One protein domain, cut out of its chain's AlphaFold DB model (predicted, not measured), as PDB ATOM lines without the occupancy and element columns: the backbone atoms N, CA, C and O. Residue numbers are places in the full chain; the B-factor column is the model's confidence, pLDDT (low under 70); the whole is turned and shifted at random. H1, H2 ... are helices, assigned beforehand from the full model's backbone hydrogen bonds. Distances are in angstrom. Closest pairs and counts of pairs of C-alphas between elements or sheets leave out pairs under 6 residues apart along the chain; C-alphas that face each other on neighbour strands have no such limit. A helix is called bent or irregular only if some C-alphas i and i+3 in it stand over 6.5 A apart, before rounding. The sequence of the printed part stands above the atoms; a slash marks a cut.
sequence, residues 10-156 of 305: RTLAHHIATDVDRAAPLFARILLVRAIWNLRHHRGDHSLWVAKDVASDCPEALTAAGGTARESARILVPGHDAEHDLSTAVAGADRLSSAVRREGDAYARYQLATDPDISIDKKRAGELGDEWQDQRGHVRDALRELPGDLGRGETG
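Overview. This is residues 10 to 156 of the 305 residues of an uncharacterized protein of Actinomadura madurae (UniProt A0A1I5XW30). A long helical hairpin of H5 and H6 makes the longest axis of this domain, and a shorter hairpin of H1b and H2 crosses the first half of H5. The short helices H3 and H4 lie at the end of this crossing where H1b begins, and residues 10 to 21 of H1 stick out there as a free arm. The printed part has 147 residues with six named helices, H1 to H6 in that order along the chain, and no named strand; the class is all helix. The whole is loose, with a radius of gyration of the C-alphas of 19.7 A, and elongated, spanning 64 by 37 by 23 A.

Arrangement. Begin at H1, residues 10 to 41, which by its hydrogen bonds was assigned as one helix but is bent: C-alphas 22 and 25 are 7.3 A apart. Its arms, H1a with residues 10 to 22 and H1b with residues 25 to 41, stand at a steep tilt of 60 degrees. After a tight link comes H2, residues 45 to 57, which forms a helical hairpin with H1b at a shallow tilt of 28 degrees, opposite ways; their closest C-alphas are those of Leu 39 and Ser 47, 5.2 A apart. H3, residues 59 to 64, meets H2 only through their link and touches H1b at its residues 25 to 29 alone, closest at the C-alphas of Pro 25 and Leu 62, 5.8 A apart. H4, residues 66 to 76, touches H1b about perpendicular at 77 degrees, with the C-alphas of Leu 26 and Ala 69 closest at 5.0 A. Next look at H5, residues 82 to 114. Its residues 86 to 93 alone touch H1b at a steep tilt of 61 degrees, with the C-alphas of Val 33 and Ala 89 closest at 5.8 A. Its residues 90 to 97 alone touch H2, only just about perpendicular at 70.4 degrees, with the C-alphas of Lys 52 and Ser 97 closest at 4.8 A. H6, residues 122 to 144, forms a helical hairpin with H5 at a shallow tilt of 13 degrees, opposite ways, closest at the C-alphas of Glu 103 and Gln 135, 4.8 A apart. H2 and H6 are apart. In H1a, H1b, H2, H3, H4, H5 and H6 every O i to N i+4 pair is within hydrogen-bond range. The helix packing is mostly crossed: of 7 touching pairs, those that touch only at their ends left out, 2 are at a shallow tilt.

Along the chain. Find C-alpha 10 at (15.112, 11.137, 25.676), where H1a begins; the arm ends at Arg 22, and H1b then runs 24.6 A from Pro 25 to His 41. H2 measures 18.7 A from Asp 45 to Asp 57, H3 reaches from Pro 59 to Ala 64, and H4 from Gly 66 to Leu 76. Go to C-alpha 82 at (37.595, -9.007, 40.109); from there H5, the longest helix, runs 46.8 A to Thr 114. H6 comes back over 33.3 A from Lys 122 to C-alpha 144 at (30.053, -22.360, 55.007).

Size, cuts and confidence. The C-alphas of Thr 11 and Lys 123 are the two farthest apart, at 67.1 A. Without residues 10 to 21, the body spans 63 by 25 by 19 A. The printed part has no cut and no long link, but residues 145 to 156 after H6 hold no named element. The mean pLDDT of the printed part is 72.7, and 73 residues are under 70, among them residues 28 to 73 and 147 to 156.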
ATOM      1  N   ARG A  10      15.378  12.482  26.199       89.94
ATOM      2  CA  ARG A  10      15.112  11.137  25.676       89.94
ATOM      3  C   ARG A  10      16.397  10.521  25.133       89.94
ATOM      4  O   ARG A  10      16.666   9.364  25.444       89.94
ATOM      5  N   THR A  11      17.206  11.294  24.413       89.81
ATOM      6  CA  THR A  11      18.530  10.862  23.953       89.81
ATOM      7  C   THR A  11      19.422  10.492  25.134       89.81
ATOM      8  O   THR A  11      19.944   9.381  25.176       89.81
ATOM      9  N   LEU A  12      19.532  11.354  26.152       88.94
ATOM     10  CA  LEU A  12      20.345  11.033  27.332       88.94
ATOM     11  C   LEU A  12      19.845   9.773  28.058       88.94
ATOM     12  O   LEU A  12      20.640   8.921  28.446       88.94
ATOM     13  N   ALA A  13      18.525   9.626  28.209       88.50
ATOM     14  CA  ALA A  13      17.927   8.445  28.823       88.50
ATOM     15  C   ALA A  13      18.234   7.154  28.049       88.50
ATOM     16  O   ALA A  13      18.431   6.115  28.679       88.50
ATOM     17  N   HIS A  14      18.298   7.225  26.715       92.19
ATOM     18  CA  HIS A  14      18.682   6.100  25.868       92.19
ATOM     19  C   HIS A  14      20.142   5.694  26.094       92.19
ATOM     20  O   HIS A  14      20.386   4.532  26.398       92.19
ATOM     21  N   HIS A  15      21.089   6.642  26.067       91.56
ATOM     22  CA  HIS A  15      22.502   6.345  26.351       91.56
ATOM     23  C   HIS A  15      22.701   5.752  27.752       91.56
ATOM     24  O   HIS A  15      23.427   4.776  27.904       91.56
ATOM     25  N   ILE A  16      22.008   6.279  28.771       89.06
ATOM     26  CA  ILE A  16      22.056   5.710  30.128       89.06
ATOM     27  C   ILE A  16      21.516   4.275  30.143       89.06
ATOM     28  O   ILE A  16      22.098   3.417  30.798       89.06
ATOM     29  N   ALA A  17      20.416   3.990  29.441       87.75
ATOM     30  CA  ALA A  17      19.883   2.631  29.361       87.75
ATOM     31  C   ALA A  17      20.873   1.680  28.671       87.75
ATOM     32  O   ALA A  17      21.146   0.607  29.199       87.75
ATOM     33  N   THR A  18      21.476   2.105  27.559       89.00
ATOM     34  CA  THR A  18      22.510   1.339  26.853       89.00
ATOM     35  C   THR A  18      23.737   1.085  27.727       89.00
ATOM     36  O   THR A  18      24.257  -0.026  27.735       89.00
ATOM     37  N   ASP A  19      24.187   2.074  28.496       87.62
ATOM     38  CA  ASP A  19      25.289   1.902  29.444       87.62
ATOM     39  C   ASP A  19      24.945   0.911  30.548       87.62
ATOM     40  O   ASP A  19      25.771   0.072  30.902       87.62
ATOM     41  N   VAL A  20      23.720   0.982  31.073       83.62
ATOM     42  CA  VAL A  20      23.231   0.010  32.050       83.62
ATOM     43  C   VAL A  20      23.178  -1.377  31.439       83.62
ATOM     44  O   VAL A  20      23.576  -2.307  32.117       83.62
ATOM     45  N   ASP A  21      22.761  -1.538  30.185       82.69
ATOM     46  CA  ASP A  21      22.772  -2.838  29.512       82.69
ATOM     47  C   ASP A  21      24.197  -3.369  29.297       82.69
ATOM     48  O   ASP A  21      24.448  -4.553  29.524       82.69
ATOM     49  N   ARG A  22      25.154  -2.504  28.932       80.50
ATOM     50  CA  ARG A  22      26.580  -2.862  28.790       80.50
ATOM     51  C   ARG A  22      27.214  -3.248  30.127       80.50
ATOM     52  O   ARG A  22      27.990  -4.199  30.192       80.50
ATOM     53  N   ALA A  23      26.888  -2.516  31.190       76.44
ATOM     54  CA  ALA A  23      27.384  -2.757  32.540       76.44
ATOM     55  C   ALA A  23      26.528  -3.762  33.322       76.44
ATOM     56  O   ALA A  23      26.913  -4.165  34.421       76.44
ATOM     57  N   ALA A  24      25.391  -4.195  32.773       75.00
ATOM     58  CA  ALA A  24      24.446  -5.042  33.480       75.00
ATOM     59  C   ALA A  24      25.089  -6.313  34.031       75.00
ATOM     60  O   ALA A  24      24.846  -6.652  35.192       75.00
ATOM     61  N   PRO A  25      25.973  -6.981  33.276       66.56
ATOM     62  CA  PRO A  25      26.603  -8.163  33.807       66.56
ATOM     63  C   PRO A  25      27.546  -7.856  34.983       66.56
ATOM     64  O   PRO A  25      27.556  -8.605  35.952       66.56
ATOM     65  N   LEU A  26      28.269  -6.726  34.976       69.06
ATOM     66  CA  LEU A  26      29.063  -6.274  36.132       69.06
ATOM     67  C   LEU A  26      28.175  -5.986  37.351       69.06
ATOM     68  O   LEU A  26      28.518  -6.360  38.471       69.06
ATOM     69  N   PHE A  27      27.019  -5.357  37.150       72.12
ATOM     70  CA  PHE A  27      26.082  -5.118  38.243       72.12
ATOM     71  C   PHE A  27      25.518  -6.424  38.805       72.12
ATOM     72  O   PHE A  27      25.533  -6.596  40.019       72.12
ATOM     73  N   ALA A  28      25.101  -7.371  37.960       66.81
ATOM     74  CA  ALA A  28      24.640  -8.691  38.398       66.81
ATOM     75  C   ALA A  28      25.706  -9.416  39.237       66.81
ATOM     76  O   ALA A  28      25.406  -9.961  40.298       66.81
ATOM     77  N   ARG A  29      26.969  -9.330  38.807       65.38
ATOM     78  CA  ARG A  29      28.144  -9.864  39.510       65.38
ATOM     79  C   ARG A  29      28.308  -9.264  40.914       65.38
ATOM     80  O   ARG A  29      28.435 -10.004  41.885       65.38
ATOM     81  N   ILE A  30      28.240  -7.939  41.048       68.81
ATOM     82  CA  ILE A  30      28.344  -7.257  42.353       68.81
ATOM     83  C   ILE A  30      27.148  -7.594  43.254       68.81
ATOM     84  O   ILE A  30      27.313  -7.859  44.446       68.81
ATOM     85  N   LEU A  31      25.942  -7.626  42.684       69.31
ATOM     86  CA  LEU A  31      24.725  -8.002  43.404       69.31
ATOM     87  C   LEU A  31      24.803  -9.434  43.944       69.31
ATOM     88  O   LEU A  31      24.386  -9.674  45.078       69.31
ATOM     89  N   LEU A  32      25.379 -10.360  43.174       66.38
ATOM     90  CA  LEU A  32      25.596 -11.741  43.591       66.38
ATOM     91  C   LEU A  32      26.583 -11.836  44.760       66.38
ATOM     92  O   LEU A  32      26.264 -12.442  45.783       66.38
ATOM     93  N   VAL A  33      27.746 -11.187  44.642       65.75
ATOM     94  CA  VAL A  33      28.751 -11.115  45.719       65.75
ATOM     95  C   VAL A  33      28.118 -10.594  47.010       65.75
ATOM     96  O   VAL A  33      28.304 -11.163  48.085       65.75
ATOM     97  N   ARG A  34      27.296  -9.549  46.903       67.75
ATOM     98  CA  ARG A  34      26.589  -8.972  48.043       67.75
ATOM     99  C   ARG A  34      25.543  -9.913  48.637       67.75
ATOM    100  O   ARG A  34      25.408  -9.975  49.858       67.75
ATOM    101  N   ALA A  35      24.796 -10.637  47.808       65.56
ATOM    102  CA  ALA A  35      23.837 -11.632  48.281       65.56
ATOM    103  C   ALA A  35      24.539 -12.734  49.092       65.56
ATOM    104  O   ALA A  35      24.089 -13.067  50.188       65.56
ATOM    105  N   ILE A  36      25.687 -13.212  48.606       63.62
ATOM    106  CA  ILE A  36      26.551 -14.190  49.281       63.62
ATOM    107  C   ILE A  36      27.104 -13.642  50.598       63.62
ATOM    108  O   ILE A  36      27.052 -14.309  51.634       63.62
ATOM    109  N   TRP A  37      27.603 -12.406  50.593       66.44
ATOM    110  CA  TRP A  37      28.099 -11.774  51.810       66.44
ATOM    111  C   TRP A  37      26.986 -11.625  52.857       66.44
ATOM    112  O   TRP A  37      27.180 -11.983  54.022       66.44
ATOM    113  N   ASN A  38      25.799 -11.177  52.437       63.69
ATOM    114  CA  ASN A  38      24.637 -11.053  53.310       63.69
ATOM    115  C   ASN A  38      24.199 -12.407  53.863       63.69
ATOM    116  O   ASN A  38      23.933 -12.492  55.050       63.69
ATOM    117  N   LEU A  39      24.159 -13.461  53.047       63.38
ATOM    118  CA  LEU A  39      23.864 -14.830  53.483       63.38
ATOM    119  C   LEU A  39      24.758 -15.297  54.631       63.38
ATOM    120  O   LEU A  39      24.294 -15.924  55.585       63.38
ATOM    121  N   ARG A  40      26.050 -14.982  54.533       65.00
ATOM    122  CA  ARG A  40      27.056 -15.403  55.505       65.00
ATOM    123  C   ARG A  40      26.925 -14.667  56.840       65.00
ATOM    124  O   ARG A  40      27.101 -15.279  57.891       65.00
ATOM    125  N   HIS A  41      26.628 -13.369  56.806       64.75
ATOM    126  CA  HIS A  41      26.631 -12.509  57.999       64.75
ATOM    127  C   HIS A  41      25.236 -12.287  58.593       64.75
ATOM    128  O   HIS A  41      25.088 -12.049  59.791       64.75
ATOM    129  N   HIS A  42      24.201 -12.420  57.774       62.16
ATOM    130  CA  HIS A  42      22.807 -12.257  58.137       62.16
ATOM    131  C   HIS A  42      22.067 -13.517  57.687       62.16
ATOM    132  O   HIS A  42      21.790 -13.695  56.504       62.16
ATOM    133  N   ARG A  43      21.736 -14.405  58.637       56.50
ATOM    134  CA  ARG A  43      20.946 -15.637  58.421       56.50
ATOM    135  C   ARG A  43      19.486 -15.334  58.039       56.50
ATOM    136  O   ARG A  43      18.557 -15.815  58.674       56.50
ATOM    137  N   GLY A  44      19.273 -14.455  57.069       60.09
ATOM    138  CA  GLY A  44      17.969 -14.172  56.508       60.09
ATOM    139  C   GLY A  44      17.754 -15.069  55.304       60.09
ATOM    140  O   GLY A  44      18.494 -14.949  54.327       60.09
ATOM    141  N   ASP A  45      16.705 -15.890  55.346       56.44
ATOM    142  CA  ASP A  45      16.269 -16.734  54.223       56.44
ATOM    143  C   ASP A  45      16.173 -15.931  52.914       56.44
ATOM    144  O   ASP A  45      16.474 -16.430  51.840       56.44
ATOM    145  N   HIS A  46      15.862 -14.636  53.005       60.50
ATOM    146  CA  HIS A  46      15.795 -13.695  51.888       60.50
ATOM    147  C   HIS A  46      17.074 -13.632  51.037       60.50
ATOM    148  O   HIS A  46      16.974 -13.611  49.815       60.50
ATOM    149  N   SER A  47      18.265 -13.626  51.644       57.53
ATOM    150  CA  SER A  47      19.535 -13.518  50.907       57.53
ATOM    151  C   SER A  47      19.856 -14.798  50.118       57.53
ATOM    152  O   SER A  47      20.538 -14.733  49.096       57.53
ATOM    153  N   LEU A  48      19.323 -15.943  50.566       57.53
ATOM    154  CA  LEU A  48      19.464 -17.253  49.921       57.53
ATOM    155  C   LEU A  48      18.740 -17.287  48.584       57.53
ATOM    156  O   LEU A  48      19.315 -17.694  47.577       57.53
ATOM    157  N   TRP A  49      17.506 -16.783  48.577       60.16
ATOM    158  CA  TRP A  49      16.695 -16.654  47.372       60.16
ATOM    159  C   TRP A  49      17.343 -15.710  46.358       60.16
ATOM    160  O   TRP A  49      17.438 -16.049  45.185       60.16
ATOM    161  N   VAL A  50      17.919 -14.590  46.818       60.28
ATOM    162  CA  VAL A  50      18.632 -13.671  45.918       60.28
ATOM    163  C   VAL A  50      19.805 -14.322  45.205       60.28
ATOM    164  O   VAL A  50      19.939 -14.179  43.992       60.28
ATOM    165  N   ALA A  51      20.655 -15.024  45.950       59.62
ATOM    166  CA  ALA A  51      21.808 -15.691  45.362       59.62
ATOM    167  C   ALA A  51      21.382 -16.793  44.379       59.62
ATOM    168  O   ALA A  51      21.984 -16.926  43.315       59.62
ATOM    169  N   LYS A  52      20.324 -17.543  44.716       60.94
ATOM    170  CA  LYS A  52      19.774 -18.618  43.883       60.94
ATOM    171  C   LYS A  52      19.267 -18.101  42.539       60.94
ATOM    172  O   LYS A  52      19.675 -18.623  41.504       60.94
ATOM    173  N   ASP A  53      18.408 -17.089  42.551       61.78
ATOM    174  CA  ASP A  53      17.724 -16.659  41.332       61.78
ATOM    175  C   ASP A  53      18.662 -15.839  40.431       61.78
ATOM    176  O   ASP A  53      18.664 -16.022  39.222       61.78
ATOM    177  N   VAL A  54      19.583 -15.040  40.993       61.00
ATOM    178  CA  VAL A  54      20.624 -14.369  40.185       61.00
ATOM    179  C   VAL A  54      21.543 -15.382  39.490       61.00
ATOM    180  O   VAL A  54      21.895 -15.180  38.329       61.00
ATOM    181  N   ALA A  55      21.921 -16.472  40.166       58.72
ATOM    182  CA  ALA A  55      22.723 -17.532  39.553       58.72
ATOM    183  C   ALA A  55      21.932 -18.321  38.493       58.72
ATOM    184  O   ALA A  55      22.472 -18.659  37.444       58.72
ATOM    185  N   SER A  56      20.643 -18.574  38.745       61.94
ATOM    186  CA  SER A  56      19.764 -19.331  37.846       61.94
ATOM    187  C   SER A  56      19.348 -18.554  36.595       61.94
ATOM    188  O   SER A  56      19.279 -19.132  35.514       61.94
ATOM    189  N   ASP A  57      19.076 -17.255  36.726       59.19
ATOM    190  CA  ASP A  57      18.477 -16.446  35.657       59.19
ATOM    191  C   ASP A  57      19.516 -15.768  34.766       59.19
ATOM    192  O   ASP A  57      19.202 -15.332  33.660       59.19
ATOM    193  N   CYS A  58      20.761 -15.654  35.235       59.06
ATOM    194  CA  CYS A  58      21.824 -14.966  34.511       59.06
ATOM    195  C   CYS A  58      23.038 -15.844  34.142       59.06
ATOM    196  O   CYS A  58      24.120 -15.271  34.035       59.06
ATOM    197  N   PRO A  59      22.964 -17.173  33.913       60.19
ATOM    198  CA  PRO A  59      24.170 -17.977  33.694       60.19
ATOM    199  C   PRO A  59      24.935 -17.516  32.445       60.19
ATOM    200  O   PRO A  59      26.123 -17.200  32.513       60.19
ATOM    201  N   GLU A  60      24.235 -17.346  31.322       61.94
ATOM    202  CA  GLU A  60      24.826 -16.856  30.073       61.94
ATOM    203  C   GLU A  60      25.288 -15.404  30.191       61.94
ATOM    204  O   GLU A  60      26.365 -15.059  29.709       61.94
ATOM    205  N   ALA A  61      24.517 -14.554  30.876       55.56
ATOM    206  CA  ALA A  61      24.881 -13.163  31.103       55.56
ATOM    207  C   ALA A  61      26.137 -13.049  31.980       55.56
ATOM    208  O   ALA A  61      27.005 -12.245  31.664       55.56
ATOM    209  N   LEU A  62      26.284 -13.875  33.021       54.72
ATOM    210  CA  LEU A  62      27.446 -13.921  33.914       54.72
ATOM    211  C   LEU A  62      28.703 -14.440  33.203       54.72
ATOM    212  O   LEU A  62      29.799 -13.949  33.494       54.72
ATOM    213  N   THR A  63      28.557 -15.361  32.245       58.75
ATOM    214  CA  THR A  63      29.654 -15.839  31.387       58.75
ATOM    215  C   THR A  63      30.016 -14.822  30.294       58.75
ATOM    216  O   THR A  63      31.179 -14.425  30.185       58.75
ATOM    217  N   ALA A  64      29.035 -14.333  29.524       53.38
ATOM    218  CA  ALA A  64      29.212 -13.366  28.431       53.38
ATOM    219  C   ALA A  64      29.713 -11.999  28.919       53.38
ATOM    220  O   ALA A  64      30.473 -11.319  28.229       53.38
ATOM    221  N   ALA A  65      29.375 -11.638  30.160       50.62
ATOM    222  CA  ALA A  65      29.923 -10.510  30.907       50.62
ATOM    223  C   ALA A  65      31.444 -10.396  30.862       50.62
ATOM    224  O   ALA A  65      31.970  -9.308  31.082       50.62
ATOM    225  N   GLY A  66      32.145 -11.522  30.690       51.47
ATOM    226  CA  GLY A  66      33.575 -11.625  30.908       51.47
ATOM    227  C   GLY A  66      34.348 -10.490  30.250       51.47
ATOM    228  O   GLY A  66      35.112  -9.826  30.926       51.47
ATOM    229  N   GLY A  67      34.130 -10.196  28.968       57.78
ATOM    230  CA  GLY A  67      34.884  -9.144  28.268       57.78
ATOM    231  C   GLY A  67      34.641  -7.736  28.826       57.78
ATOM    232  O   GLY A  67      35.542  -7.115  29.388       57.78
ATOM    233  N   THR A  68      33.409  -7.241  28.696       56.66
ATOM    234  CA  THR A  68      33.039  -5.855  29.038       56.66
ATOM    235  C   THR A  68      33.077  -5.580  30.539       56.66
ATOM    236  O   THR A  68      33.476  -4.492  30.959       56.66
ATOM    237  N   ALA A  69      32.710  -6.560  31.371       55.53
ATOM    238  CA  ALA A  69      32.813  -6.423  32.817       55.53
ATOM    239  C   ALA A  69      34.273  -6.462  33.280       55.53
ATOM    240  O   ALA A  69      34.607  -5.707  34.185       55.53
ATOM    241  N   ARG A  70      35.159  -7.258  32.652       64.44
ATOM    242  CA  ARG A  70      36.607  -7.203  32.942       64.44
ATOM    243  C   ARG A  70      37.196  -5.861  32.543       64.44
ATOM    244  O   ARG A  70      37.969  -5.308  33.309       64.44
ATOM    245  N   GLU A  71      36.837  -5.327  31.379       68.62
ATOM    246  CA  GLU A  71      37.304  -4.005  30.951       68.62
ATOM    247  C   GLU A  71      36.831  -2.918  31.924       68.62
ATOM    248  O   GLU A  71      37.643  -2.157  32.445       68.62
ATOM    249  N   SER A  72      35.543  -2.915  32.273       65.06
ATOM    250  CA  SER A  72      34.977  -1.952  33.225       65.06
ATOM    251  C   SER A  72      35.564  -2.109  34.633       65.06
ATOM    252  O   SER A  72      35.872  -1.112  35.276       65.06
ATOM    253  N   ALA A  73      35.772  -3.340  35.112       64.81
ATOM    254  CA  ALA A  73      36.392  -3.606  36.410       64.81
ATOM    255  C   ALA A  73      37.871  -3.201  36.436       64.81
ATOM    256  O   ALA A  73      38.308  -2.614  37.416       64.81
ATOM    257  N   ARG A  74      38.626  -3.430  35.352       72.25
ATOM    258  CA  ARG A  74      40.010  -2.944  35.219       72.25
ATOM    259  C   ARG A  74      40.078  -1.421  35.241       72.25
ATOM    260  O   ARG A  74      40.985  -0.871  35.848       72.25
ATOM    261  N   ILE A  75      39.126  -0.750  34.595       71.50
ATOM    262  CA  ILE A  75      39.068   0.715  34.556       71.50
ATOM    263  C   ILE A  75      38.695   1.280  35.932       71.50
ATOM    264  O   ILE A  75      39.330   2.212  36.414       71.50
ATOM    265  N   LEU A  76      37.666   0.724  36.573       63.59
ATOM    266  CA  LEU A  76      37.125   1.268  37.820       63.59
ATOM    267  C   LEU A  76      37.910   0.808  39.058       63.59
ATOM    268  O   LEU A  76      37.934   1.517  40.065       63.59
ATOM    269  N   VAL A  77      38.544  -0.367  39.000       66.38
ATOM    270  CA  VAL A  77      39.213  -1.018  40.135       66.38
ATOM    271  C   VAL A  77      40.485  -1.787  39.698       66.38
ATOM    272  O   VAL A  77      40.567  -3.004  39.863       66.38
ATOM    273  N   PRO A  78      41.524  -1.106  39.175       63.00
ATOM    274  CA  PRO A  78      42.674  -1.738  38.503       63.00
ATOM    275  C   PRO A  78      43.537  -2.688  39.355       63.00
ATOM    276  O   PRO A  78      44.335  -3.433  38.797       63.00
ATOM    277  N   GLY A  79      43.397  -2.677  40.685       65.88
ATOM    278  CA  GLY A  79      44.119  -3.570  41.606       65.88
ATOM    279  C   GLY A  79      43.262  -4.673  42.231       65.88
ATOM    280  O   GLY A  79      43.764  -5.455  43.031       65.88
ATOM    281  N   HIS A  80      41.968  -4.725  41.914       66.31
ATOM    282  CA  HIS A  80      41.089  -5.764  42.430       66.31
ATOM    283  C   HIS A  80      41.110  -6.963  41.491       66.31
ATOM    284  O   HIS A  80      40.864  -6.811  40.291       66.31
ATOM    285  N   ASP A  81      41.355  -8.154  42.037       69.56
ATOM    286  CA  ASP A  81      41.189  -9.404  41.301       69.56
ATOM    287  C   ASP A  81      39.697  -9.735  41.157       69.56
ATOM    288  O   ASP A  81      39.152 -10.678  41.729       69.56
ATOM    289  N   ALA A  82      39.015  -8.890  40.383       65.88
ATOM    290  CA  ALA A  82      37.595  -9.007  40.109       65.88
ATOM    291  C   ALA A  82      37.260 -10.336  39.421       65.88
ATOM    292  O   ALA A  82      36.116 -10.771  39.491       65.88
ATOM    293  N   GLU A  83      38.226 -10.972  38.745       67.06
ATOM    294  CA  GLU A  83      38.017 -12.270  38.108       67.06
ATOM    295  C   GLU A  83      38.034 -13.394  39.145       67.06
ATOM    296  O   GLU A  83      37.156 -14.258  39.099       67.06
ATOM    297  N   HIS A  84      38.977 -13.374  40.091       73.69
ATOM    298  CA  HIS A  84      39.019 -14.337  41.187       73.69
ATOM    299  C   HIS A  84      37.790 -14.229  42.089       73.69
ATOM    300  O   HIS A  84      37.069 -15.218  42.255       73.69
ATOM    301  N   ASP A  85      37.511 -13.035  42.622       67.56
ATOM    302  CA  ASP A  85      36.377 -12.805  43.524       67.56
ATOM    303  C   ASP A  85      35.074 -13.220  42.853       67.56
ATOM    304  O   ASP A  85      34.229 -13.898  43.441       67.56
ATOM    305  N   LEU A  86      34.933 -12.880  41.575       66.25
ATOM    306  CA  LEU A  86      33.747 -13.249  40.850       66.25
ATOM    307  C   LEU A  86      33.648 -14.746  40.583       66.25
ATOM    308  O   LEU A  86      32.587 -15.319  40.803       66.25
ATOM    309  N   SER A  87      34.695 -15.368  40.044       69.88
ATOM    310  CA  SER A  87      34.649 -16.792  39.698       69.88
ATOM    311  C   SER A  87      34.323 -17.616  40.940       69.88
ATOM    312  O   SER A  87      33.517 -18.545  40.891       69.88
ATOM    313  N   THR A  88      34.875 -17.204  42.080       73.56
ATOM    314  CA  THR A  88      34.616 -17.822  43.377       73.56
ATOM    315  C   THR A  88      33.188 -17.547  43.863       73.56
ATOM    316  O   THR A  88      32.536 -18.462  44.369       73.56
ATOM    317  N   ALA A  89      32.654 -16.337  43.658       67.19
ATOM    318  CA  ALA A  89      31.264 -16.002  43.968       67.19
ATOM    319  C   ALA A  89      30.256 -16.776  43.103       67.19
ATOM    320  O   ALA A  89      29.302 -17.328  43.644       67.19
ATOM    321  N   VAL A  90      30.479 -16.872  41.789       68.19
ATOM    322  CA  VAL A  90      29.628 -17.637  40.862       68.19
ATOM    323  C   VAL A  90      29.646 -19.114  41.239       68.19
ATOM    324  O   VAL A  90      28.593 -19.687  41.496       68.19
ATOM    325  N   ALA A  91      30.831 -19.707  41.405       75.88
ATOM    326  CA  ALA A  91      30.942 -21.110  41.795       75.88
ATOM    327  C   ALA A  91      30.298 -21.390  43.167       75.88
ATOM    328  O   ALA A  91      29.673 -22.433  43.362       75.88
ATOM    329  N   GLY A  92      30.435 -20.467  44.125       74.00
ATOM    330  CA  GLY A  92      29.767 -20.552  45.423       74.00
ATOM    331  C   GLY A  92      28.242 -20.477  45.308       74.00
ATOM    332  O   GLY A  92      27.539 -21.279  45.926       74.00
ATOM    333  N   ALA A  93      27.727 -19.563  44.484       67.50
ATOM    334  CA  ALA A  93      26.299 -19.431  44.224       67.50
ATOM    335  C   ALA A  93      25.717 -20.661  43.520       67.50
ATOM    336  O   ALA A  93      24.655 -21.133  43.919       67.50
ATOM    337  N   ASP A  94      26.423 -21.228  42.540       71.00
ATOM    338  CA  ASP A  94      25.994 -22.428  41.813       71.00
ATOM    339  C   ASP A  94      25.906 -23.650  42.733       71.00
ATOM    340  O   ASP A  94      24.924 -24.406  42.692       71.00
ATOM    341  N   ARG A  95      26.909 -23.831  43.609       79.31
ATOM    342  CA  ARG A  95      26.897 -24.881  44.641       79.31
ATOM    343  C   ARG A  95      25.713 -24.706  45.585       79.31
ATOM    344  O   ARG A  95      24.974 -25.663  45.823       79.31
ATOM    345  N   LEU A  96      25.499 -23.487  46.074       73.38
ATOM    346  CA  LEU A  96      24.401 -23.174  46.984       73.38
ATOM    347  C   LEU A  96      23.031 -23.373  46.329       73.38
ATOM    348  O   LEU A  96      22.168 -24.029  46.904       73.38
ATOM    349  N   SER A  97      22.844 -22.863  45.113       69.69
ATOM    350  CA  SER A  97      21.619 -23.017  44.325       69.69
ATOM    351  C   SER A  97      21.290 -24.496  44.107       69.69
ATOM    352  O   SER A  97      20.161 -24.939  44.338       69.69
ATOM    353  N   SER A  98      22.302 -25.299  43.763       77.06
ATOM    354  CA  SER A  98      22.151 -26.745  43.602       77.06
ATOM    355  C   SER A  98      21.768 -27.448  44.903       77.06
ATOM    356  O   SER A  98      20.881 -28.302  44.875       77.06
ATOM    357  N   ALA A  99      22.385 -27.084  46.032       74.81
ATOM    358  CA  ALA A  99      22.047 -27.640  47.342       74.81
ATOM    359  C   ALA A  99      20.609 -27.285  47.759       74.81
ATOM    360  O   ALA A  99      19.861 -28.164  48.177       74.81
ATOM    361  N   VAL A 100      20.194 -26.027  47.576       71.31
ATOM    362  CA  VAL A 100      18.831 -25.560  47.894       71.31
ATOM    363  C   VAL A 100      17.783 -26.261  47.038       71.31
ATOM    364  O   VAL A 100      16.736 -26.644  47.545       71.31
ATOM    365  N   ARG A 101      18.042 -26.454  45.741       75.50
ATOM    366  CA  ARG A 101      17.126 -27.201  44.868       75.50
ATOM    367  C   ARG A 101      16.934 -28.637  45.359       75.50
ATOM    368  O   ARG A 101      15.798 -29.067  45.498       75.50
ATOM    369  N   ARG A 102      18.025 -29.342  45.679       79.38
ATOM    370  CA  ARG A 102      17.952 -30.719  46.197       79.38
ATOM    371  C   ARG A 102      17.215 -30.800  47.533       79.38
ATOM    372  O   ARG A 102      16.448 -31.734  47.741       79.38
ATOM    373  N   GLU A 103      17.427 -29.827  48.420       83.88
ATOM    374  CA  GLU A 103      16.702 -29.724  49.689       83.88
ATOM    375  C   GLU A 103      15.204 -29.491  49.473       83.88
ATOM    376  O   GLU A 103      14.402 -30.209  50.066       83.88
ATOM    377  N   GLY A 104      14.830 -28.598  48.554       74.62
ATOM    378  CA  GLY A 104      13.438 -28.378  48.164       74.62
ATOM    379  C   GLY A 104      12.776 -29.621  47.556       74.62
ATOM    380  O   GLY A 104      11.663 -29.970  47.943       74.62
ATOM    381  N   ASP A 105      13.470 -30.337  46.666       82.31
ATOM    382  CA  ASP A 105      12.975 -31.580  46.055       82.31
ATOM    383  C   ASP A 105      12.817 -32.712  47.091       82.31
ATOM    384  O   ASP A 105      11.901 -33.536  47.005       82.31
ATOM    385  N   ALA A 106      13.711 -32.781  48.084       83.38
ATOM    386  CA  ALA A 106      13.593 -33.712  49.206       83.38
ATOM    387  C   ALA A 106      12.424 -33.336  50.128       83.38
ATOM    388  O   ALA A 106      11.621 -34.200  50.479       83.38
ATOM    389  N   TYR A 107      12.273 -32.048  50.448       83.50
ATOM    390  CA  TYR A 107      11.164 -31.550  51.256       83.50
ATOM    391  C   TYR A 107       9.809 -31.808  50.593       83.50
ATOM    392  O   TYR A 107       8.898 -32.292  51.255       83.50
ATOM    393  N   ALA A 108       9.678 -31.572  49.285       80.94
ATOM    394  CA  ALA A 108       8.442 -31.841  48.548       80.94
ATOM    395  C   ALA A 108       8.043 -33.327  48.610       80.94
ATOM    396  O   ALA A 108       6.875 -33.649  48.828       80.94
ATOM    397  N   ARG A 109       9.014 -34.245  48.481       90.06
ATOM    398  CA  ARG A 109       8.776 -35.692  48.633       90.06
ATOM    399  C   ARG A 109       8.373 -36.063  50.058       90.06
ATOM    400  O   ARG A 109       7.445 -36.847  50.234       90.06
ATOM    401  N   TYR A 110       9.042 -35.495  51.060       87.56
ATOM    402  CA  TYR A 110       8.684 -35.682  52.466       87.56
ATOM    403  C   TYR A 110       7.274 -35.150  52.774       87.56
ATOM    404  O   TYR A 110       6.492 -35.823  53.444       87.56
ATOM    405  N   GLN A 111       6.916 -33.981  52.239       87.38
ATOM    406  CA  GLN A 111       5.601 -33.369  52.415       87.38
ATOM    407  C   GLN A 111       4.495 -34.242  51.811       87.38
ATOM    408  O   GLN A 111       3.524 -34.542  52.493       87.38
ATOM    409  N   LEU A 112       4.676 -34.727  50.578       89.69
ATOM    410  CA  LEU A 112       3.767 -35.694  49.948       89.69
ATOM    411  C   LEU A 112       3.616 -36.979  50.777       89.69
ATOM    412  O   LEU A 112       2.531 -37.539  50.858       89.69
ATOM    413  N   ALA A 113       4.694 -37.448  51.407       88.75
ATOM    414  CA  ALA A 113       4.670 -38.653  52.232       88.75
ATOM    415  C   ALA A 113       4.042 -38.475  53.619       88.75
ATOM    416  O   ALA A 113       3.733 -39.464  54.282       88.75
ATOM    417  N   THR A 114       3.883 -37.230  54.059       87.06
ATOM    418  CA  THR A 114       3.268 -36.869  55.341       87.06
ATOM    419  C   THR A 114       1.894 -36.231  55.171       87.06
ATOM    420  O   THR A 114       1.283 -35.829  56.163       87.06
ATOM    421  N   ASP A 115       1.397 -36.168  53.935       89.31
ATOM    422  CA  ASP A 115       0.051 -35.720  53.624       89.31
ATOM    423  C   ASP A 115      -0.972 -36.679  54.267       89.31
ATOM    424  O   ASP A 115      -0.913 -37.888  54.020       89.31
ATOM    425  N   PRO A 116      -1.893 -36.181  55.114       87.94
ATOM    426  CA  PRO A 116      -2.872 -37.024  55.797       87.94
ATOM    427  C   PRO A 116      -3.815 -37.763  54.839       87.94
ATOM    428  O   PRO A 116      -4.364 -38.798  55.224       87.94
ATOM    429  N   ASP A 117      -3.982 -37.271  53.610       91.44
ATOM    430  CA  ASP A 117      -4.852 -37.871  52.599       91.44
ATOM    431  C   ASP A 117      -4.146 -38.987  51.805       91.44
ATOM    432  O   ASP A 117      -4.788 -39.744  51.071       91.44
ATOM    433  N   ILE A 118      -2.827 -39.138  51.969       85.06
ATOM    434  CA  ILE A 118      -2.026 -40.153  51.287       85.06
ATOM    435  C   ILE A 118      -1.571 -41.197  52.309       85.06
ATOM    436  O   ILE A 118      -0.681 -40.978  53.126       85.06
ATOM    437  N   SER A 119      -2.160 -42.393  52.239       78.81
ATOM    438  CA  SER A 119      -1.771 -43.526  53.088       78.81
ATOM    439  C   SER A 119      -0.388 -44.065  52.696       78.81
ATOM    440  O   SER A 119      -0.281 -45.029  51.936       78.81
ATOM    441  N   ILE A 120       0.672 -43.469  53.239       78.19
ATOM    442  CA  ILE A 120       2.051 -43.959  53.140       78.19
ATOM    443  C   ILE A 120       2.483 -44.595  54.466       78.19
ATOM    444  O   ILE A 120       2.105 -44.161  55.554       78.19
ATOM    445  N   ASP A 121       3.285 -45.659  54.373       87.94
ATOM    446  CA  ASP A 121       3.892 -46.304  55.537       87.94
ATOM    447  C   ASP A 121       4.765 -45.300  56.314       87.94
ATOM    448  O   ASP A 121       5.649 -44.649  55.751       87.94
ATOM    449  N   LYS A 122       4.558 -45.218  57.635       88.75
ATOM    450  CA  LYS A 122       5.339 -44.380  58.558       88.75
ATOM    451  C   LYS A 122       6.841 -44.598  58.414       88.75
ATOM    452  O   LYS A 122       7.603 -43.644  58.551       88.75
ATOM    453  N   LYS A 123       7.270 -45.831  58.124       91.81
ATOM    454  CA  LYS A 123       8.684 -46.131  57.881       91.81
ATOM    455  C   LYS A 123       9.221 -45.329  56.692       91.81
ATOM    456  O   LYS A 123      10.279 -44.717  56.793       91.81
ATOM    457  N   ARG A 124       8.462 -45.279  55.595       90.06
ATOM    458  CA  ARG A 124       8.843 -44.555  54.380       90.06
ATOM    459  C   ARG A 124       8.859 -43.042  54.586       90.06
ATOM    460  O   ARG A 124       9.754 -42.373  54.078       90.06
ATOM    461  N   ALA A 125       7.903 -42.508  55.347       90.31
ATOM    462  CA  ALA A 125       7.907 -41.096  55.727       90.31
ATOM    463  C   ALA A 125       9.139 -40.733  56.582       90.31
ATOM    464  O   ALA A 125       9.712 -39.663  56.396       90.31
ATOM    465  N   GLY A 126       9.576 -41.639  57.470       93.62
ATOM    466  CA  GLY A 126      10.812 -41.491  58.246       93.62
ATOM    467  C   GLY A 126      12.061 -41.405  57.364       93.62
ATOM    468  O   GLY A 126      12.806 -40.439  57.470       93.62
ATOM    469  N   GLU A 127      12.227 -42.345  56.427       94.81
ATOM    470  CA  GLU A 127      13.356 -42.355  55.476       94.81
ATOM    471  C   GLU A 127      13.441 -41.059  54.645       94.81
ATOM    472  O   GLU A 127      14.524 -40.517  54.437       94.81
ATOM    473  N   LEU A 128      12.297 -40.537  54.186       91.81
ATOM    474  CA  LEU A 128      12.240 -39.268  53.449       91.81
ATOM    475  C   LEU A 128      12.533 -38.054  54.344       91.81
ATOM    476  O   LEU A 128      13.080 -37.057  53.874       91.81
ATOM    477  N   GLY A 129      12.182 -38.136  55.629       91.69
ATOM    478  CA  GLY A 129      12.535 -37.128  56.625       91.69
ATOM    479  C   GLY A 129      14.045 -37.050  56.848       91.69
ATOM    480  O   GLY A 129      14.598 -35.949  56.852       91.69
ATOM    481  N   ASP A 130      14.710 -38.202  56.964       94.88
ATOM    482  CA  ASP A 130      16.170 -38.291  57.088       94.88
ATOM    483  C   ASP A 130      16.863 -37.745  55.828       94.88
ATOM    484  O   ASP A 130      17.744 -36.891  55.931       94.88
ATOM    485  N   GLU A 131      16.388 -38.125  54.633       94.06
ATOM    486  CA  GLU A 131      16.890 -37.589  53.358       94.06
ATOM    487  C   GLU A 131      16.795 -36.053  53.306       94.06
ATOM    488  O   GLU A 131      17.749 -35.378  52.907       94.06
ATOM    489  N   TRP A 132      15.666 -35.475  53.729       90.75
ATOM    490  CA  TRP A 132      15.509 -34.022  53.791       90.75
ATOM    491  C   TRP A 132      16.488 -33.372  54.782       90.75
ATOM    492  O   TRP A 132      17.101 -32.351  54.448       90.75
ATOM    493  N   GLN A 133      16.692 -33.949  55.973       89.62
ATOM    494  CA  GLN A 133      17.663 -33.414  56.937       89.62
ATOM    495  C   GLN A 133      19.100 -33.453  56.407       89.62
ATOM    496  O   GLN A 133      19.842 -32.484  56.614       89.62
ATOM    497  N   ASP A 134      19.467 -34.509  55.682       90.75
ATOM    498  CA  ASP A 134      20.769 -34.637  55.028       90.75
ATOM    499  C   ASP A 134      20.958 -33.560  53.950       90.75
ATOM    500  O   ASP A 134      21.960 -32.838  53.960       90.75
ATOM    501  N   GLN A 135      19.960 -33.339  53.081       86.19
ATOM    502  CA  GLN A 135      20.018 -32.252  52.093       86.19
ATOM    503  C   GLN A 135      20.104 -30.870  52.755       86.19
ATOM    504  O   GLN A 135      20.873 -30.004  52.326       86.19
ATOM    505  N   ARG A 136      19.392 -30.664  53.866       80.19
ATOM    506  CA  ARG A 136      19.511 -29.448  54.681       80.19
ATOM    507  C   ARG A 136      20.899 -29.304  55.319       80.19
ATOM    508  O   ARG A 136      21.329 -28.188  55.621       80.19
ATOM    509  N   GLY A 137      21.601 -30.410  55.568       86.19
ATOM    510  CA  GLY A 137      23.023 -30.438  55.915       86.19
ATOM    511  C   GLY A 137      23.886 -29.880  54.783       86.19
ATOM    512  O   GLY A 137      24.621 -28.919  55.001       86.19
ATOM    513  N   HIS A 138      23.691 -30.368  53.557       85.88
ATOM    514  CA  HIS A 138      24.421 -29.889  52.380       85.88
ATOM    515  C   HIS A 138      24.220 -28.395  52.095       85.88
ATOM    516  O   HIS A 138      25.173 -27.718  51.716       85.88
ATOM    517  N   VAL A 139      23.024 -27.838  52.327       75.00
ATOM    518  CA  VAL A 139      22.803 -26.379  52.230       75.00
ATOM    519  C   VAL A 139      23.666 -25.622  53.244       75.00
ATOM    520  O   VAL A 139      24.274 -24.606  52.910       75.00
ATOM    521  N   ARG A 140      23.752 -26.115  54.486       81.94
ATOM    522  CA  ARG A 140      24.587 -25.501  55.531       81.94
ATOM    523  C   ARG A 140      26.070 -25.571  55.184       81.94
ATOM    524  O   ARG A 140      26.782 -24.602  55.441       81.94
ATOM    525  N   ASP A 141      26.523 -26.673  54.602       86.44
ATOM    526  CA  ASP A 141      27.916 -26.823  54.184       86.44
ATOM    527  C   ASP A 141      28.238 -25.925  52.988       86.44
ATOM    528  O   ASP A 141      29.197 -25.159  53.056       86.44
ATOM    529  N   ALA A 142      27.360 -25.867  51.982       78.88
ATOM    530  CA  ALA A 142      27.492 -24.930  50.867       78.88
ATOM    531  C   ALA A 142      27.551 -23.466  51.345       78.88
ATOM    532  O   ALA A 142      28.361 -22.690  50.845       78.88
ATOM    533  N   LEU A 143      26.751 -23.089  52.353       71.25
ATOM    534  CA  LEU A 143      26.809 -21.759  52.973       71.25
ATOM    535  C   LEU A 143      28.141 -21.484  53.689       71.25
ATOM    536  O   LEU A 143      28.616 -20.349  53.676       71.25
ATOM    537  N   ARG A 144      28.746 -22.490  54.334       80.50
ATOM    538  CA  ARG A 144      30.053 -22.360  55.007       80.50
ATOM    539  C   ARG A 144      31.206 -22.257  54.014       80.50
ATOM    540  O   ARG A 144      32.170 -21.544  54.287       80.50
ATOM    541  N   GLU A 145      31.088 -22.945  52.884       81.94
ATOM    542  CA  GLU A 145      32.041 -22.926  51.770       81.94
ATOM    543  C   GLU A 145      31.950 -21.662  50.910       81.94
ATOM    544  O   GLU A 145      32.798 -21.455  50.037       81.94
ATOM    545  N   LEU A 146      30.941 -20.808  51.128       72.00
ATOM    546  CA  LEU A 146      30.903 -19.506  50.480       72.00
ATOM    547  C   LEU A 146      32.170 -18.723  50.856       72.00
ATOM    548  O   LEU A 146      32.453 -18.572  52.051       72.00
ATOM    549  N   PRO A 147      32.921 -18.201  49.875       68.19
ATOM    550  CA  PRO A 147      34.150 -17.450  50.122       68.19
ATOM    551  C   PRO A 147      33.936 -16.328  51.151       68.19
ATOM    552  O   PRO A 147      33.027 -15.502  51.051       68.19
ATOM    553  N   GLY A 148      34.741 -16.359  52.215       66.25
ATOM    554  CA  GLY A 148      34.652 -15.424  53.350       66.25
ATOM    555  C   GLY A 148      35.446 -14.142  53.169       66.25
ATOM    556  O   GLY A 148      35.425 -13.252  54.025       66.25
ATOM    557  N   ASP A 149      36.176 -14.106  52.072       65.31
ATOM    558  CA  ASP A 149      37.070 -13.075  51.609       65.31
ATOM    559  C   ASP A 149      36.553 -12.364  50.360       65.31
ATOM    560  O   ASP A 149      37.212 -11.432  49.916       65.31
ATOM    561  N   LEU A 150      35.356 -12.700  49.860       58.91
ATOM    562  CA  LEU A 150      34.720 -11.896  48.818       58.91
ATOM    563  C   LEU A 150      34.663 -10.434  49.244       58.91
ATOM    564  O   LEU A 150      34.112 -10.100  50.299       58.91
ATOM    565  N   GLY A 151      35.235  -9.564  48.417       50.88
ATOM    566  CA  GLY A 151      35.297  -8.141  48.708       50.88
ATOM    567  C   GLY A 151      36.327  -7.747  49.771       50.88
ATOM    568  O   GLY A 151      36.383  -6.567  50.109       50.88
ATOM    569  N   ARG A 152      37.198  -8.651  50.254       52.19
ATOM    570  CA  ARG A 152      38.401  -8.314  51.051       52.19
ATOM    571  C   ARG A 152      39.551  -7.792  50.175       52.19
ATOM    572  O   ARG A 152      40.719  -8.049  50.445       52.19
ATOM    573  N   GLY A 153      39.221  -7.031  49.136       46.75
ATOM    574  CA  GLY A 153      40.177  -6.198  48.415       46.75
ATOM    575  C   GLY A 153      40.202  -4.799  49.026       46.75
ATOM    576  O   GLY A 153      39.154  -4.265  49.386       46.75
ATOM    577  N   GLU A 154      41.387  -4.200  49.140       49.12
ATOM    578  CA  GLU A 154      41.585  -2.816  49.585       49.12
ATOM    579  C   GLU A 154      40.606  -1.852  48.903       49.12
ATOM    580  O   GLU A 154      40.806  -1.513  47.747       49.12
ATOM    581  N   THR A 155      39.581  -1.382  49.625       46.62
ATOM    582  CA  THR A 155      38.669  -0.241  49.351       46.62
ATOM    583  C   THR A 155      37.969  -0.130  47.977       46.62
ATOM    584  O   THR A 155      36.983   0.588  47.855       46.62
ATOM    585  N   GLY A 156      38.423  -0.838  46.947       42.19
ATOM    586  CA  GLY A 156      38.107  -0.632  45.543       42.19
ATOM    587  C   GLY A 156      36.894  -1.423  45.068       42.19
ATOM    588  O   GLY A 156      36.096  -0.898  44.300       42.19
TER     589      GLY A 156